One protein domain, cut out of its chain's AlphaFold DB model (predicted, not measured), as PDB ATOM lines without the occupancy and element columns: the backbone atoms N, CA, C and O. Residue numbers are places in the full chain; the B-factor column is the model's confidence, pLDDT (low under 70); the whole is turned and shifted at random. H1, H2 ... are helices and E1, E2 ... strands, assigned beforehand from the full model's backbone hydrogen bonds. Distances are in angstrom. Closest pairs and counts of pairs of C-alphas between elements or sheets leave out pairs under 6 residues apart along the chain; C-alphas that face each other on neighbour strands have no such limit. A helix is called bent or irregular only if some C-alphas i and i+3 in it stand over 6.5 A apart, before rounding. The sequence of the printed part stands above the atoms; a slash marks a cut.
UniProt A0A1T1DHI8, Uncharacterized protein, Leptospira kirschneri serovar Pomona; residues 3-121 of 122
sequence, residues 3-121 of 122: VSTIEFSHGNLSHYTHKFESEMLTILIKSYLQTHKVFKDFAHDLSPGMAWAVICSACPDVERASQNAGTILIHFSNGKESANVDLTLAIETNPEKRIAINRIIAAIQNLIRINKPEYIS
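AT A GLANCE: This is residues 3 to 121 of the 122 residues of an uncharacterized protein of Leptospira kirschneri serovar Pomona (UniProt A0A1T1DHI8). One strongly twisted sheet of six strands is covered on one face by helices, with its other face bare. The long H4 lies across the strands between H1 and H3, which also cross them, and H2 folds back from H1 at the end of the body away from the turn of the E1 and E2 hairpin. These are two layers, a sheet with H1, H2, H3 and H4 on one face. The 119 printed residues run E1, E2, H1, H2, E3, H3, E4, E5, H4, E6; the mixed sheet has the order E5, E4, E3, E2, E1, E6, and the class is mixed, helices and strands. The whole is compact, with a radius of gyration of the C-alphas of 14.4 A and spans of 44 by 31 by 28 A.

IN THESE COORDINATES: Find C-alpha 3 at (-35.608, 97.705, -4.441); from there E1 runs through residues 3 to 10, 23.3 A long. E2, residues 13 to 21, comes back over 26.4 A. Next come H1, residues 23 to 34, 16.6 A long, and H2, residues 37 to 45, which is irregular: C-alphas 38 and 41 are 7.7 A apart. E3 is residues 51 to 57, 20.1 A long, H3 residues 62 to 68, E4 residues 72 to 77 and E5 residues 82 to 87. H4, residues 95 to 114, runs 28.7 A from C-alpha 95 at (-29.167, 72.936, 8.433). E6, residues 118 to 120, ends at C-alpha 120, (-33.695, 107.761, -3.089).

HOW THE PARTS SIT: Begin at the hairpin E1 and E2, antiparallel, where N 6 and O 17 are 3.0 A apart, within hydrogen-bond range. Within that range too are N 18 and O 55 of antiparallel E2 and E3, 2.8 A, N 54 and O 73 of antiparallel E3 and E4, 2.8 A, and N 74 and O 85 of the hairpin E4 and E5, 2.8 A. E6 is parallel to E1, with N 5 and O 118 at 2.8 A. H1, at a height of 8.8 A over the sheet, lies over E4 and E3 and runs across the strands. On the same face H4, at 10.4 A, runs across at 87 degrees to E1 on the local plane. H1 and H4 touch, closest at C-alphas 32 and 100, 5.2 A, at a shallow tilt of 13 degrees, opposite ways. H3, on the same face, touches H4 at residues 108 to 112 alone, closest at C-alphas 63 and 112, 6.5 A. H1 touches H2 with its residues 30 to 34 alone, closest at C-alphas 34 and 40, 4.9 A, as a helical hairpin. Every O i to N i+4 pair is within hydrogen-bond range in H1, H3 and H4; in H2 3 of 5 are.

THE WHOLE: The two C-alphas farthest apart are those of Asn 12 and Asp 41, 44.8 A. The printed part has no cut and no long link. The mean pLDDT of the printed part is 89.7, and residue 121 is under 70.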
ATOM      1  N   VAL A   3     -37.030  97.621  -4.773       92.44
ATOM      2  CA  VAL A   3     -35.608  97.705  -4.441       92.44
ATOM      3  C   VAL A   3     -35.271  99.182  -4.380       92.44
ATOM      4  O   VAL A   3     -35.422  99.883  -5.378       92.44
ATOM      5  N   SER A   4     -34.853  99.660  -3.216       93.69
ATOM      6  CA  SER A   4     -34.535 101.070  -3.002       93.69
ATOM      7  C   SER A   4     -33.124 101.214  -2.473       93.69
ATOM      8  O   SER A   4     -32.720 100.455  -1.601       93.69
ATOM      9  N   THR A   5     -32.378 102.183  -2.984       93.62
ATOM     10  CA  THR A   5     -31.034 102.499  -2.504       93.62
ATOM     11  C   THR A   5     -31.012 103.911  -1.956       93.62
ATOM     12  O   THR A   5     -31.475 104.829  -2.625       93.62
ATOM     13  N   ILE A   6     -30.476 104.065  -0.750       93.44
ATOM     14  CA  ILE A   6     -30.198 105.363  -0.132       93.44
ATOM     15  C   ILE A   6     -28.685 105.501  -0.008       93.44
ATOM     16  O   ILE A   6     -28.031 104.574   0.472       93.44
ATOM     17  N   GLU A   7     -28.139 106.642  -0.417       93.00
ATOM     18  CA  GLU A   7     -26.744 107.002  -0.168       93.00
ATOM     19  C   GLU A   7     -26.628 107.925   1.038       93.00
ATOM     20  O   GLU A   7     -27.333 108.923   1.161       93.00
ATOM     21  N   PHE A   8     -25.681 107.591   1.902       90.44
ATOM     22  CA  PHE A   8     -25.218 108.401   3.010       90.44
ATOM     23  C   PHE A   8     -23.781 108.808   2.713       90.44
ATOM     24  O   PHE A   8     -22.879 107.965   2.718       90.44
ATOM     25  N   SER A   9     -23.565 110.093   2.450       88.75
ATOM     26  CA  SER A   9     -22.242 110.643   2.175       88.75
ATOM     27  C   SER A   9     -21.749 111.515   3.332       88.75
ATOM     28  O   SER A   9     -22.486 112.310   3.917       88.75
ATOM     29  N   HIS A  10     -20.477 111.350   3.691       87.44
ATOM     30  CA  HIS A  10     -19.778 112.191   4.656       87.44
ATOM     31  C   HIS A  10     -18.358 112.472   4.155       87.44
ATOM     32  O   HIS A  10     -17.461 111.630   4.249       87.44
ATOM     33  N   GLY A  11     -18.155 113.661   3.584       87.94
ATOM     34  CA  GLY A  11     -16.910 114.003   2.895       87.94
ATOM     35  C   GLY A  11     -16.692 113.108   1.671       87.94
ATOM     36  O   GLY A  11     -17.568 113.004   0.820       87.94
ATOM     37  N   ASN A  12     -15.537 112.440   1.605       88.44
ATOM     38  CA  ASN A  12     -15.173 111.532   0.505       88.44
ATOM     39  C   ASN A  12     -15.641 110.080   0.726       88.44
ATOM     40  O   ASN A  12     -15.215 109.180   0.002       88.44
ATOM     41  N   LEU A  13     -16.450 109.831   1.757       88.75
ATOM     42  CA  LEU A  13     -16.980 108.510   2.074       88.75
ATOM     43  C   LEU A  13     -18.459 108.454   1.695       88.75
ATOM     44  O   LEU A  13     -19.243 109.242   2.218       88.75
ATOM     45  N   SER A  14     -18.830 107.486   0.859       91.12
ATOM     46  CA  SER A  14     -20.223 107.147   0.560       91.12
ATOM     47  C   SER A  14     -20.531 105.731   1.035       91.12
ATOM     48  O   SER A  14     -19.778 104.793   0.764       91.12
ATOM     49  N   HIS A  15     -21.648 105.581   1.738       92.38
ATOM     50  CA  HIS A  15     -22.237 104.295   2.091       92.38
ATOM     51  C   HIS A  15     -23.642 104.211   1.517       92.38
ATOM     52  O   HIS A  15     -24.403 105.170   1.542       92.38
ATOM     53  N   TYR A  16     -23.999 103.034   1.037       93.19
ATOM     54  CA  TYR A  16     -25.259 102.744   0.389       93.19
ATOM     55  C   TYR A  16     -26.034 101.744   1.230       93.19
ATOM     56  O   TYR A  16     -25.489 100.756   1.726       93.19
ATOM     57  N   THR A  17     -27.319 102.014   1.395       94.31
ATOM     58  CA  THR A  17     -28.274 101.117   2.035       94.31
ATOM     59  C   THR A  17     -29.240 100.634   0.971       94.31
ATOM     60  O   THR A  17     -30.067 101.405   0.485       94.31
ATOM     61  N   HIS A  18     -29.136  99.359   0.611       94.81
ATOM     62  CA  HIS A  18     -30.008  98.713  -0.359       94.81
ATOM     63  C   HIS A  18     -31.113  97.967   0.380       94.81
ATOM     64  O   HIS A  18     -30.858  96.998   1.094       94.81
ATOM     65  N   LYS A  19     -32.342  98.438   0.218       95.06
ATOM     66  CA  LYS A  19     -33.552  97.900   0.824       95.06
ATOM     67  C   LYS A  19     -34.306  97.041  -0.182       95.06
ATOM     68  O   LYS A  19     -34.534  97.465  -1.315       95.06
ATOM     69  N   PHE A  20     -34.739  95.866   0.255       95.44
ATOM     70  CA  PHE A  20     -35.460  94.884  -0.545       95.44
ATOM     71  C   PHE A  20     -36.805  94.571   0.100       95.44
ATOM     72  O   PHE A  20     -36.863  94.142   1.253       95.44
ATOM     73  N   GLU A  21     -37.883  94.733  -0.662       94.19
ATOM     74  CA  GLU A  21     -39.252  94.535  -0.189       94.19
ATOM     75  C   GLU A  21     -40.059  93.691  -1.175       94.19
ATOM     76  O   GLU A  21     -40.183  94.003  -2.367       94.19
ATOM     77  N   SER A  22     -40.668  92.619  -0.675       94.12
ATOM     78  CA  SER A  22     -41.735  91.914  -1.384       94.12
ATOM     79  C   SER A  22     -42.535  91.019  -0.446       94.12
ATOM     80  O   SER A  22     -42.048  90.589   0.601       94.12
ATOM     81  N   GLU A  23     -43.747  90.674  -0.866       94.12
ATOM     82  CA  GLU A  23     -44.568  89.668  -0.190       94.12
ATOM     83  C   GLU A  23     -43.854  88.313  -0.122       94.12
ATOM     84  O   GLU A  23     -43.798  87.700   0.940       94.12
ATOM     85  N   MET A  24     -43.224  87.884  -1.224       93.44
ATOM     86  CA  MET A  24     -42.446  86.641  -1.269       93.44
ATOM     87  C   MET A  24     -41.292  86.657  -0.262       93.44
ATOM     88  O   MET A  24     -41.112  85.705   0.493       93.44
ATOM     89  N   LEU A  25     -40.532  87.756  -0.207       94.56
ATOM     90  CA  LEU A  25     -39.468  87.925   0.779       94.56
ATOM     91  C   LEU A  25     -40.028  87.846   2.206       94.56
ATOM     92  O   LEU A  25     -39.450  87.164   3.044       94.56
ATOM     93  N   THR A  26     -41.192  88.447   2.460       94.69
ATOM     94  CA  THR A  26     -41.860  88.377   3.769       94.69
ATOM     95  C   THR A  26     -42.235  86.944   4.158       94.69
ATOM     96  O   THR A  26     -41.999  86.536   5.292       94.69
ATOM     97  N   ILE A  27     -42.757  86.142   3.225       94.44
ATOM     98  CA  ILE A  27     -43.093  84.725   3.458       94.44
ATOM     99  C   ILE A  27     -41.839  83.903   3.802       94.44
ATOM    100  O   ILE A  27     -41.864  83.036   4.683       94.44
ATOM    101  N   LEU A  28     -40.719  84.182   3.132       94.81
ATOM    102  CA  LEU A  28     -39.451  83.502   3.394       94.81
ATOM    103  C   LEU A  28     -38.840  83.919   4.736       94.81
ATOM    104  O   LEU A  28     -38.377  83.057   5.482       94.81
ATOM    105  N   ILE A  29     -38.916  85.206   5.081       93.75
ATOM    106  CA  ILE A  29     -38.541  85.721   6.404       93.75
ATOM    107  C   ILE A  29     -39.392  85.052   7.485       93.75
ATOM    108  O   ILE A  29     -38.846  84.527   8.450       93.75
ATOM    109  N   LYS A  30     -40.713  84.968   7.296       93.31
ATOM    110  CA  LYS A  30     -41.625  84.259   8.204       93.31
ATOM    111  C   LYS A  30     -41.198  82.807   8.423       93.31
ATOM    112  O   LYS A  30     -41.109  82.362   9.563       93.31
ATOM    113  N   SER A  31     -40.867  82.097   7.345       91.44
ATOM    114  CA  SER A  31     -40.373  80.712   7.414       91.44
ATOM    115  C   SER A  31     -39.059  80.606   8.197       91.44
ATOM    116  O   SER A  31     -38.887  79.688   8.995       91.44
ATOM    117  N   TYR A  32     -38.140  81.558   8.016       92.06
ATOM    118  CA  TYR A  32     -36.908  81.636   8.800       92.06
ATOM    119  C   TYR A  32     -37.185  81.913  10.286       92.06
ATOM    120  O   TYR A  32     -36.634  81.232  11.150       92.06
ATOM    121  N   LEU A  33     -38.071  82.854  10.612       91.38
ATOM    122  CA  LEU A  33     -38.415  83.177  11.999       91.38
ATOM    123  C   LEU A  33     -39.063  81.996  12.728       91.38
ATOM    124  O   LEU A  33     -38.778  81.778  13.900       91.38
ATOM    125  N   GLN A  34     -39.839  81.163  12.031       90.12
ATOM    126  CA  GLN A  34     -40.417  79.940  12.603       90.12
ATOM    127  C   GLN A  34     -39.367  78.916  13.069       90.12
ATOM    128  O   GLN A  34     -39.663  78.106  13.948       90.12
ATOM    129  N   THR A  35     -38.136  78.969  12.546       88.81
ATOM    130  CA  THR A  35     -37.016  78.134  13.030       88.81
ATOM    131  C   THR A  35     -36.460  78.604  14.383       88.81
ATOM    132  O   THR A  35     -35.683  77.896  15.028       88.81
ATOM    133  N   HIS A  36     -36.857  79.793  14.844       86.38
ATOM    134  CA  HIS A  36     -36.460  80.374  16.119       86.38
ATOM    135  C   HIS A  36     -37.636  80.331  17.089       86.38
ATOM    136  O   HIS A  36     -38.637  81.013  16.896       86.38
ATOM    137  N   LYS A  37     -37.498  79.581  18.191       85.56
ATOM    138  CA  LYS A  37     -38.558  79.479  19.213       85.56
ATOM    139  C   LYS A  37     -39.032  80.849  19.713       85.56
ATOM    140  O   LYS A  37     -40.224  81.021  19.920       85.56
ATOM    141  N   VAL A  38     -38.111  81.807  19.844       86.56
ATOM    142  CA  VAL A  38     -38.384  83.175  20.322       86.56
ATOM    143  C   VAL A  38     -39.308  83.953  19.379       86.56
ATOM    144  O   VAL A  38     -40.090  84.774  19.837       86.56
ATOM    145  N   PHE A  39     -39.257  83.682  18.072       87.88
ATOM    146  CA  PHE A  39     -40.018  84.430  17.070       87.88
ATOM    147  C   PHE A  39     -41.233  83.667  16.543       87.88
ATOM    148  O   PHE A  39     -41.849  84.107  15.578       87.88
ATOM    149  N   LYS A  40     -41.588  82.521  17.132       83.81
ATOM    150  CA  LYS A  40     -42.627  81.646  16.578       83.81
ATOM    151  C   LYS A  40     -44.003  82.316  16.547       83.81
ATOM    152  O   LYS A  40     -44.668  82.272  15.511       83.81
ATOM    153  N   ASP A  41     -44.382  82.967  17.643       84.75
ATOM    154  CA  ASP A  41     -45.667  83.665  17.760       84.75
ATOM    155  C   ASP A  41     -45.671  84.923  16.887       84.75
ATOM    156  O   ASP A  41     -46.591  85.140  16.105       84.75
ATOM    157  N   PHE A  42     -44.566  85.675  16.890       85.56
ATOM    158  CA  PHE A  42     -44.399  86.826  16.007       85.56
ATOM    159  C   PHE A  42     -44.541  86.438  14.526       85.56
ATOM    160  O   PHE A  42     -45.239  87.091  13.749       85.56
ATOM    161  N   ALA A  43     -43.884  85.352  14.115       84.94
ATOM    162  CA  ALA A  43     -43.926  84.868  12.746       84.94
ATOM    163  C   ALA A  43     -45.349  84.472  12.334       84.94
ATOM    164  O   ALA A  43     -45.707  84.652  11.170       84.94
ATOM    165  N   HIS A  44     -46.171  83.956  13.255       84.44
ATOM    166  CA  HIS A  44     -47.570  83.636  12.975       84.44
ATOM    167  C   HIS A  44     -48.346  84.871  12.497       84.44
ATOM    168  O   HIS A  44     -48.996  84.799  11.450       84.44
ATOM    169  N   ASP A  45     -48.150  86.007  13.166       87.38
ATOM    170  CA  ASP A  45     -48.857  87.267  12.905       87.38
ATOM    171  C   ASP A  45     -48.243  88.109  11.774       87.38
ATOM    172  O   ASP A  45     -48.840  89.083  11.309       87.38
ATOM    173  N   LEU A  46     -47.051  87.743  11.294       89.50
ATOM    174  CA  LEU A  46     -46.381  88.472  10.222       89.50
ATOM    175  C   LEU A  46     -47.163  88.343   8.902       89.50
ATOM    176  O   LEU A  46     -47.232  87.262   8.302       89.50
ATOM    177  N   SER A  47     -47.746  89.463   8.466       89.06
ATOM    178  CA  SER A  47     -48.522  89.589   7.226       89.06
ATOM    179  C   SER A  47     -47.622  89.905   6.023       89.06
ATOM    180  O   SER A  47     -46.564  90.508   6.210       89.06
ATOM    181  N   PRO A  48     -48.002  89.527   4.786       88.75
ATOM    182  CA  PRO A  48     -47.221  89.841   3.588       88.75
ATOM    183  C   PRO A  48     -46.911  91.339   3.452       88.75
ATOM    184  O   PRO A  48     -47.756  92.181   3.734       88.75
ATOM    185  N   GLY A  49     -45.688  91.667   3.026       87.50
ATOM    186  CA  GLY A  49     -45.236  93.051   2.836       87.50
ATOM    187  C   GLY A  49     -44.753  93.748   4.112       87.50
ATOM    188  O   GLY A  49     -44.209  94.844   4.028       87.50
ATOM    189  N   MET A  50     -44.883  93.110   5.278       92.00
ATOM    190  CA  MET A  50     -44.502  93.691   6.570       92.00
ATOM    191  C   MET A  50     -43.068  93.355   7.011       92.00
ATOM    192  O   MET A  50     -42.687  93.596   8.160       92.00
ATOM    193  N   ALA A  51     -42.264  92.778   6.117       93.62
ATOM    194  CA  ALA A  51     -40.851  92.533   6.358       93.62
ATOM    195  C   ALA A  51     -40.001  92.927   5.151       93.62
ATOM    196  O   ALA A  51     -40.415  92.796   3.994       93.62
ATOM    197  N   TRP A  52     -38.784  93.381   5.433       94.69
ATOM    198  CA  TRP A  52     -37.827  93.804   4.422       94.69
ATOM    199  C   TRP A  52     -36.401  93.451   4.817       94.69
ATOM    200  O   TRP A  52     -36.080  93.288   5.994       94.69
ATOM    201  N   ALA A  53     -35.541  93.327   3.813       95.75
ATOM    202  CA  ALA A  53     -34.121  93.076   4.001       95.75
ATOM    203  C   ALA A  53     -33.310  94.312   3.616       95.75
ATOM    204  O   ALA A  53     -33.704  95.071   2.731       95.75
ATOM    205  N   VAL A  54     -32.175  94.498   4.275       95.75
ATOM    206  CA  VAL A  54     -31.263  95.613   4.065       95.75
ATOM    207  C   VAL A  54     -29.838  95.089   3.940       95.75
ATOM    208  O   VAL A  54     -29.389  94.257   4.730       95.75
ATOM    209  N   ILE A  55     -29.125  95.605   2.944       94.81
ATOM    210  CA  ILE A  55     -27.688  95.417   2.766       94.81
ATOM    211  C   ILE A  55     -27.033  96.790   2.814       94.81
ATOM    212  O   ILE A  55     -27.342  97.653   1.993       94.81
ATOM    213  N   CYS A  56     -26.118  96.974   3.761       91.94
ATOM    214  CA  CYS A  56     -25.276  98.162   3.842       91.94
ATOM    215  C   CYS A  56     -23.932  97.871   3.167       91.94
ATOM    216  O   CYS A  56     -23.305  96.847   3.445       91.94
ATOM    217  N   SER A  57     -23.492  98.748   2.271       91.62
ATOM    218  CA  SER A  57     -22.291  98.545   1.458       91.62
ATOM    219  C   SER A  57     -21.644  99.875   1.087       91.62
ATOM    220  O   SER A  57     -22.328 100.877   0.944       91.62
ATOM    221  N   ALA A  58     -20.331  99.901   0.863       90.88
ATOM    222  CA  ALA A  58     -19.662 101.040   0.220       90.88
ATOM    223  C   ALA A  58     -19.799 101.012  -1.320       90.88
ATOM    224  O   ALA A  58     -19.243 101.855  -2.020       90.88
ATOM    225  N   CYS A  59     -20.503 100.018  -1.871       90.44
ATOM    226  CA  CYS A  59     -20.721  99.861  -3.302       90.44
ATOM    227  C   CYS A  59     -22.106 100.396  -3.700       90.44
ATOM    228  O   CYS A  59     -23.089  99.904  -3.155       90.44
ATOM    229  N   PRO A  60     -22.211 101.335  -4.662       90.19
ATOM    230  CA  PRO A  60     -23.506 101.828  -5.148       90.19
ATOM    231  C   PRO A  60     -24.281 100.783  -5.957       90.19
ATOM    232  O   PRO A  60     -25.503 100.862  -6.079       90.19
ATOM    233  N   ASP A  61     -23.572  99.815  -6.535       91.12
ATOM    234  CA  ASP A  61     -24.159  98.762  -7.346       91.12
ATOM    235  C   ASP A  61     -24.794  97.693  -6.447       91.12
ATOM    236  O   ASP A  61     -24.105  96.989  -5.707       91.12
ATOM    237  N   VAL A  62     -26.122  97.575  -6.524       91.44
ATOM    238  CA  VAL A  62     -26.919  96.656  -5.700       91.44
ATOM    239  C   VAL A  62     -26.532  95.194  -5.933       91.44
ATOM    240  O   VAL A  62     -26.499  94.404  -4.987       91.44
ATOM    241  N   GLU A  63     -26.245  94.810  -7.178       90.44
ATOM    242  CA  GLU A  63     -25.898  93.434  -7.525       90.44
ATOM    243  C   GLU A  63     -24.560  93.064  -6.886       90.44
ATOM    244  O   GLU A  63     -24.477  92.098  -6.118       90.44
ATOM    245  N   ARG A  64     -23.539  93.896  -7.100       90.62
ATOM    246  CA  ARG A  64     -22.213  93.719  -6.507       90.62
ATOM    247  C   ARG A  64     -22.249  93.814  -4.983       90.62
ATOM    248  O   ARG A  64     -21.548  93.050  -4.318       90.62
ATOM    249  N   ALA A  65     -23.055  94.709  -4.416       90.88
ATOM    250  CA  ALA A  65     -23.253  94.798  -2.973       90.88
ATOM    251  C   ALA A  65     -23.858  93.504  -2.416       90.88
ATOM    252  O   ALA A  65     -23.364  92.986  -1.418       90.88
ATOM    253  N   SER A  66     -24.868  92.934  -3.084       88.62
ATOM    254  CA  SER A  66     -25.526  91.702  -2.633       88.62
ATOM    255  C   SER A  66     -24.622  90.469  -2.673       88.62
ATOM    256  O   SER A  66     -24.722  89.609  -1.802       88.62
ATOM    257  N   GLN A  67     -23.709  90.395  -3.645       87.50
ATOM    258  CA  GLN A  67     -22.748  89.296  -3.771       87.50
ATOM    259  C   GLN A  67     -21.655  89.347  -2.697       87.50
ATOM    260  O   GLN A  67     -21.173  88.305  -2.263       87.50
ATOM    261  N   ASN A  68     -21.275  90.554  -2.267       85.69
ATOM    262  CA  ASN A  68     -20.222  90.774  -1.272       85.69
ATOM    263  C   ASN A  68     -20.768  90.981   0.150       85.69
ATOM    264  O   ASN A  68     -19.994  91.231   1.075       85.69
ATOM    265  N   ALA A  69     -22.088  90.910   0.336       84.44
ATOM    266  CA  ALA A  69     -22.721  91.148   1.622       84.44
ATOM    267  C   ALA A  69     -22.318  90.064   2.631       84.44
ATOM    268  O   ALA A  69     -22.722  88.907   2.525       84.44
ATOM    269  N   GLY A  70     -21.542  90.451   3.648       80.38
ATOM    270  CA  GLY A  70     -21.192  89.562   4.759       80.38
ATOM    271  C   GLY A  70     -22.346  89.339   5.742       80.38
ATOM    272  O   GLY A  70     -22.355  88.356   6.481       80.38
ATOM    273  N   THR A  71     -23.323  90.247   5.783       88.31
ATOM    274  CA  THR A  71     -24.512  90.164   6.640       88.31
ATOM    275  C   THR A  71     -25.684  90.863   5.960       88.31
ATOM    276  O   THR A  71     -25.498  91.873   5.280       88.31
ATOM    277  N   ILE A  72     -26.883  90.308   6.126       93.56
ATOM    278  CA  ILE A  72     -28.139  90.895   5.648       93.56
ATOM    279  C   ILE A  72     -28.994  91.200   6.871       93.56
ATOM    280  O   ILE A  72     -29.372  90.285   7.600       93.56
ATOM    281  N   LEU A  73     -29.321  92.471   7.075       94.75
ATOM    282  CA  LEU A  73     -30.212  92.885   8.149       94.75
ATOM    283  C   LEU A  73     -31.655  92.651   7.708       94.75
ATOM    284  O   LEU A  73     -32.092  93.173   6.684       94.75
ATOM    285  N   ILE A  74     -32.417  91.892   8.481       94.62
ATOM    286  CA  ILE A  74     -33.855  91.743   8.285       94.62
ATOM    287  C   ILE A  74     -34.575  92.585   9.317       94.62
ATOM    288  O   ILE A  74     -34.326  92.448  10.509       94.62
ATOM    289  N   HIS A  75     -35.539  93.366   8.854       94.06
ATOM    290  CA  HIS A  75     -36.543  93.992   9.697       94.06
ATOM    291  C   HIS A  75     -37.908  93.361   9.439       94.06
ATOM    292  O   HIS A  75     -38.255  93.033   8.298       94.06
ATOM    293  N   PHE A  76     -38.710  93.246  10.487       92.31
ATOM    294  CA  PHE A  76     -40.088  92.792  10.392       92.31
ATOM    295  C   PHE A  76     -40.954  93.461  11.460       92.31
ATOM    296  O   PHE A  76     -40.500  93.748  12.569       92.31
ATOM    297  N   SER A  77     -42.218  93.695  11.116       91.00
ATOM    298  CA  SER A  77     -43.212  94.319  11.989       91.00
ATOM    299  C   SER A  77     -44.557  93.607  11.851       91.00
ATOM    300  O   SER A  77     -44.930  93.192  10.762       91.00
ATOM    301  N   ASN A  78     -45.313  93.465  12.936       86.62
ATOM    302  CA  ASN A  78     -46.711  93.008  12.884       86.62
ATOM    303  C   ASN A  78     -47.699  94.160  13.165       86.62
ATOM    304  O   ASN A  78     -48.878  93.930  13.422       86.62
ATOM    305  N   GLY A  79     -47.214  95.409  13.149       84.25
ATOM    306  CA  GLY A  79     -47.991  96.613  13.461       84.25
ATOM    307  C   GLY A  79     -48.125  96.923  14.957       84.25
ATOM    308  O   GLY A  79     -48.456  98.053  15.300       84.25
ATOM    309  N   LYS A  80     -47.834  95.966  15.847       85.25
ATOM    310  CA  LYS A  80     -47.765  96.181  17.305       85.25
ATOM    311  C   LYS A  80     -46.324  96.238  17.792       85.25
ATOM    312  O   LYS A  80     -45.963  97.091  18.592       85.25
ATOM    313  N   GLU A  81     -45.512  95.329  17.276       87.44
ATOM    314  CA  GLU A  81     -44.119  95.140  17.635       87.44
ATOM    315  C   GLU A  81     -43.275  95.085  16.362       87.44
ATOM    316  O   GLU A  81     -43.745  94.681  15.291       87.44
ATOM    317  N   SER A  82     -42.013  95.489  16.480       91.19
ATOM    318  CA  SER A  82     -41.030  95.335  15.413       91.19
ATOM    319  C   SER A  82     -39.707  94.846  15.977       91.19
ATOM    320  O   SER A  82     -39.366  95.128  17.128       91.19
ATOM    321  N   ALA A  83     -38.970  94.097  15.167       89.88
ATOM    322  CA  ALA A  83     -37.652  93.610  15.530       89.88
ATOM    323  C   ALA A  83     -36.748  93.519  14.302       89.88
ATOM    324  O   ALA A  83     -37.193  93.585  13.152       89.88
ATOM    325  N   ASN A  84     -35.456  93.380  14.585       91.56
ATOM    326  CA  ASN A  84     -34.414  93.225  13.591       91.56
ATOM    327  C   ASN A  84     -33.601  91.963  13.882       91.56
ATOM    328  O   ASN A  84     -33.377  91.631  15.047       91.56
ATOM    329  N   VAL A  85     -33.146  91.280  12.834       91.12
ATOM    330  CA  VAL A  85     -32.260  90.117  12.933       91.12
ATOM    331  C   VAL A  85     -31.187  90.196  11.857       91.12
ATOM    332  O   VAL A  85     -31.492  90.417  10.687       91.12
ATOM    333  N   ASP A  86     -29.946  89.950  12.254       90.75
ATOM    334  CA  ASP A  86     -28.822  89.815  11.335       90.75
ATOM    335  C   ASP A  86     -28.749  88.391  10.780       90.75
ATOM    336  O   ASP A  86     -28.654  87.410  11.522       90.75
ATOM    337  N   LEU A  87     -28.773  88.265   9.453       88.75
ATOM    338  CA  LEU A  87     -28.473  87.014   8.774       88.75
ATOM    339  C   LEU A  87     -27.001  86.952   8.400       88.75
ATOM    340  O   LEU A  87     -26.554  87.620   7.464       88.75
ATOM    341  N   THR A  88     -26.279  86.057   9.061       84.19
ATOM    342  CA  THR A  88     -24.880  85.762   8.757       84.19
ATOM    343  C   THR A  88     -24.745  84.270   8.455       84.19
ATOM    344  O   THR A  88     -24.743  83.431   9.353       84.19
ATOM    345  N   LEU A  89     -24.636  83.908   7.170       75.12
ATOM    346  CA  LEU A  89     -24.593  82.498   6.749       75.12
ATOM    347  C   LEU A  89     -23.369  81.750   7.306       75.12
ATOM    348  O   LEU A  89     -23.462  80.564   7.611       75.12
ATOM    349  N   ALA A  90     -22.232  82.438   7.452       75.12
ATOM    350  CA  ALA A  90     -20.961  81.834   7.857       75.12
ATOM    351  C   ALA A  90     -20.971  81.229   9.274       75.12
ATOM    352  O   ALA A  90     -20.160  80.351   9.560       75.12
ATOM    353  N   ILE A  91     -21.875  81.680  10.148       80.81
ATOM    354  CA  ILE A  91     -21.934  81.261  11.557       80.81
ATOM    355  C   ILE A  91     -23.087  80.292  11.856       80.81
ATOM    356  O   ILE A  91     -23.174  79.769  12.965       80.81
ATOM    357  N   GLU A  92     -23.979  80.039  10.892       84.19
ATOM    358  CA  GLU A  92     -25.168  79.217  11.117       84.19
ATOM    359  C   GLU A  92     -24.858  77.728  10.911       84.19
ATOM    360  O   GLU A  92     -24.593  77.272   9.797       84.19
ATOM    361  N   THR A  93     -24.903  76.951  11.994       85.81
ATOM    362  CA  THR A  93     -24.608  75.510  11.984       85.81
ATOM    363  C   THR A  93     -25.857  74.653  11.788       85.81
ATOM    364  O   THR A  93     -25.744  73.504  11.356       85.81
ATOM    365  N   ASN A  94     -27.053  75.195  12.045       89.25
ATOM    366  CA  ASN A  94     -28.298  74.458  11.887       89.25
ATOM    367  C   ASN A  94     -28.692  74.351  10.395       89.25
ATOM    368  O   ASN A  94     -28.862  75.374   9.723       89.25
ATOM    369  N   PRO A  95     -28.895  73.135   9.856       89.06
ATOM    370  CA  PRO A  95     -29.167  72.936   8.433       89.06
ATOM    371  C   PRO A  95     -30.496  73.549   7.970       89.06
ATOM    372  O   PRO A  95     -30.556  74.098   6.871       89.06
ATOM    373  N   GLU A  96     -31.546  73.519   8.795       89.12
ATOM    374  CA  GLU A  96     -32.844  74.117   8.456       89.12
ATOM    375  C   GLU A  96     -32.735  75.637   8.345       89.12
ATOM    376  O   GLU A  96     -33.216  76.237   7.378       89.12
ATOM    377  N   LYS A  97     -32.025  76.262   9.290       88.69
ATOM    378  CA  LYS A  97     -31.762  77.703   9.265       88.69
ATOM    379  C   LYS A  97     -30.929  78.102   8.056       88.69
ATOM    380  O   LYS A  97     -31.279  79.065   7.379       88.69
ATOM    381  N   ARG A  98     -29.890  77.331   7.715       90.06
ATOM    382  CA  ARG A  98     -29.092  77.557   6.496       90.06
ATOM    383  C   ARG A  98     -29.948  77.500   5.234       90.06
ATOM    384  O   ARG A  98     -29.812  78.361   4.369       90.06
ATOM    385  N   ILE A  99     -30.846  76.518   5.127       91.19
ATOM    386  CA  ILE A  99     -31.768  76.407   3.988       91.19
ATOM    387  C   ILE A  99     -32.688  77.632   3.921       91.19
ATOM    388  O   ILE A  99     -32.871  78.197   2.841       91.19
ATOM    389  N   ALA A 100     -33.242  78.068   5.054       91.75
ATOM    390  CA  ALA A 100     -34.103  79.244   5.112       91.75
ATOM    391  C   ALA A 100     -33.356  80.535   4.718       91.75
ATOM    392  O   ALA A 100     -33.856  81.293   3.887       91.75
ATOM    393  N   ILE A 101     -32.131  80.737   5.220       91.12
ATOM    394  CA  ILE A 101     -31.260  81.864   4.844       91.12
ATOM    395  C   ILE A 101     -30.959  81.842   3.341       91.12
ATOM    396  O   ILE A 101     -31.133  82.853   2.665       91.12
ATOM    397  N   ASN A 102     -30.583  80.687   2.782       91.50
ATOM    398  CA  ASN A 102     -30.294  80.559   1.351       91.50
ATOM    399  C   ASN A 102     -31.504  80.913   0.474       91.50
ATOM    400  O   ASN A 102     -31.344  81.540  -0.572       91.50
ATOM    401  N   ARG A 103     -32.723  80.555   0.902       94.00
ATOM    402  CA  ARG A 103     -33.954  80.951   0.197       94.00
ATOM    403  C   ARG A 103     -34.159  82.466   0.218       94.00
ATOM    404  O   ARG A 103     -34.537  83.026  -0.807       94.00
ATOM    405  N   ILE A 104     -33.885  83.125   1.346       94.12
ATOM    406  CA  ILE A 104     -33.956  84.591   1.465       94.12
ATOM    407  C   ILE A 104     -32.935  85.258   0.536       94.12
ATOM    408  O   ILE A 104     -33.304  86.149  -0.227       94.12
ATOM    409  N   ILE A 105     -31.685  84.784   0.530       92.12
ATOM    410  CA  ILE A 105     -30.630  85.292  -0.364       92.12
ATOM    411  C   ILE A 105     -31.044  85.137  -1.833       92.12
ATOM    412  O   ILE A 105     -30.980  86.098  -2.597       92.12
ATOM    413  N   ALA A 106     -31.544  83.963  -2.223       92.50
ATOM    414  CA  ALA A 106     -32.016  83.722  -3.584       92.50
ATOM    415  C   ALA A 106     -33.196  84.636  -3.964       92.50
ATOM    416  O   ALA A 106     -33.299  85.087  -5.106       92.50
ATOM    417  N   ALA A 107     -34.091  84.944  -3.022       94.00
ATOM    418  CA  ALA A 107     -35.180  85.888  -3.256       94.00
ATOM    419  C   ALA A 107     -34.676  87.325  -3.446       94.00
ATOM    420  O   ALA A 107     -35.168  88.016  -4.334       94.00
ATOM    421  N   ILE A 108     -33.670  87.755  -2.679       93.38
ATOM    422  CA  ILE A 108     -33.008  89.056  -2.860       93.38
ATOM    423  C   ILE A 108     -32.344  89.134  -4.240       93.38
ATOM    424  O   ILE A 108     -32.583  90.083  -4.980       93.38
ATOM    425  N   GLN A 109     -31.595  88.108  -4.642       91.56
ATOM    426  CA  GLN A 109     -30.980  88.049  -5.976       91.56
ATOM    427  C   GLN A 109     -32.028  88.100  -7.095       91.56
ATOM    428  O   GLN A 109     -31.867  88.817  -8.084       91.56
ATOM    429  N   ASN A 110     -33.147  87.391  -6.924       92.62
ATOM    430  CA  ASN A 110     -34.262  87.469  -7.863       92.62
ATOM    431  C   ASN A 110     -34.881  88.870  -7.913       92.62
ATOM    432  O   ASN A 110     -35.188  89.340  -9.006       92.62
ATOM    433  N   LEU A 111     -35.035  89.544  -6.769       92.56
ATOM    434  CA  LEU A 111     -35.530  90.920  -6.704       92.56
ATOM    435  C   LEU A 111     -34.631  91.881  -7.481       92.56
ATOM    436  O   LEU A 111     -35.160  92.714  -8.213       92.56
ATOM    437  N   ILE A 112     -33.311  91.737  -7.367       91.25
ATOM    438  CA  ILE A 112     -32.329  92.544  -8.108       91.25
ATOM    439  C   ILE A 112     -32.478  92.326  -9.614       91.25
ATOM    440  O   ILE A 112     -32.528  93.283 -10.373       91.25
ATOM    441  N   ARG A 113     -32.606  91.069 -10.054       88.69
ATOM    442  CA  ARG A 113     -32.679  90.737 -11.483       88.69
ATOM    443  C   ARG A 113     -33.931  91.283 -12.174       88.69
ATOM    444  O   ARG A 113     -33.879  91.617 -13.353       88.69
ATOM    445  N   ILE A 114     -35.065  91.301 -11.476       90.44
ATOM    446  CA  ILE A 114     -36.366  91.635 -12.081       90.44
ATOM    447  C   ILE A 114     -36.795  93.090 -11.856       90.44
ATOM    448  O   ILE A 114     -37.759  93.526 -12.479       90.44
ATOM    449  N   ASN A 115     -36.116  93.838 -10.978       85.94
ATOM    450  CA  ASN A 115     -36.443  95.234 -10.689       85.94
ATOM    451  C   ASN A 115     -35.264  96.144 -11.027       85.94
ATOM    452  O   ASN A 115     -34.115  95.815 -10.753       85.94
ATOM    453  N   LYS A 116     -35.557  97.339 -11.542       79.19
ATOM    454  CA  LYS A 116     -34.570  98.422 -11.554       79.19
ATOM    455  C   LYS A 116     -34.525  99.044 -10.154       79.19
ATOM    456  O   LYS A 116     -35.588  99.436  -9.671       79.19
ATOM    457  N   PRO A 117     -33.354  99.131  -9.497       82.31
ATOM    458  CA  PRO A 117     -33.247  99.810  -8.214       82.31
ATOM    459  C   PRO A 117     -33.676 101.273  -8.320       82.31
ATOM    460  O   PRO A 117     -33.218 102.001  -9.200       82.31
ATOM    461  N   GLU A 118     -34.538 101.705  -7.409       85.88
ATOM    462  CA  GLU A 118     -34.901 103.110  -7.253       85.88
ATOM    463  C   GLU A 118     -33.880 103.789  -6.342       85.88
ATOM    464  O   GLU A 118     -33.662 103.356  -5.209       85.88
ATOM    465  N   TYR A 119     -33.257 104.860  -6.824       84.62
ATOM    466  CA  TYR A 119     -32.365 105.669  -6.005       84.62
ATOM    467  C   TYR A 119     -33.165 106.742  -5.272       84.62
ATOM    468  O   TYR A 119     -33.913 107.496  -5.894       84.62
ATOM    469  N   ILE A 120     -33.017 106.801  -3.953       82.44
ATOM    470  CA  ILE A 120     -33.695 107.761  -3.089       82.44
ATOM    471  C   ILE A 120     -32.629 108.707  -2.539       82.44
ATOM    472  O   ILE A 120     -31.669 108.262  -1.912       82.44
ATOM    473  N   SER A 121     -32.806 110.009  -2.773       69.88
ATOM    474  CA  SER A 121     -31.984 111.024  -2.111       69.88
ATOM    475  C   SER A 121     -32.321 111.040  -0.623       69.88
ATOM    476  O   SER A 121     -33.499 111.169  -0.277       69.88
TER     477      SER A 121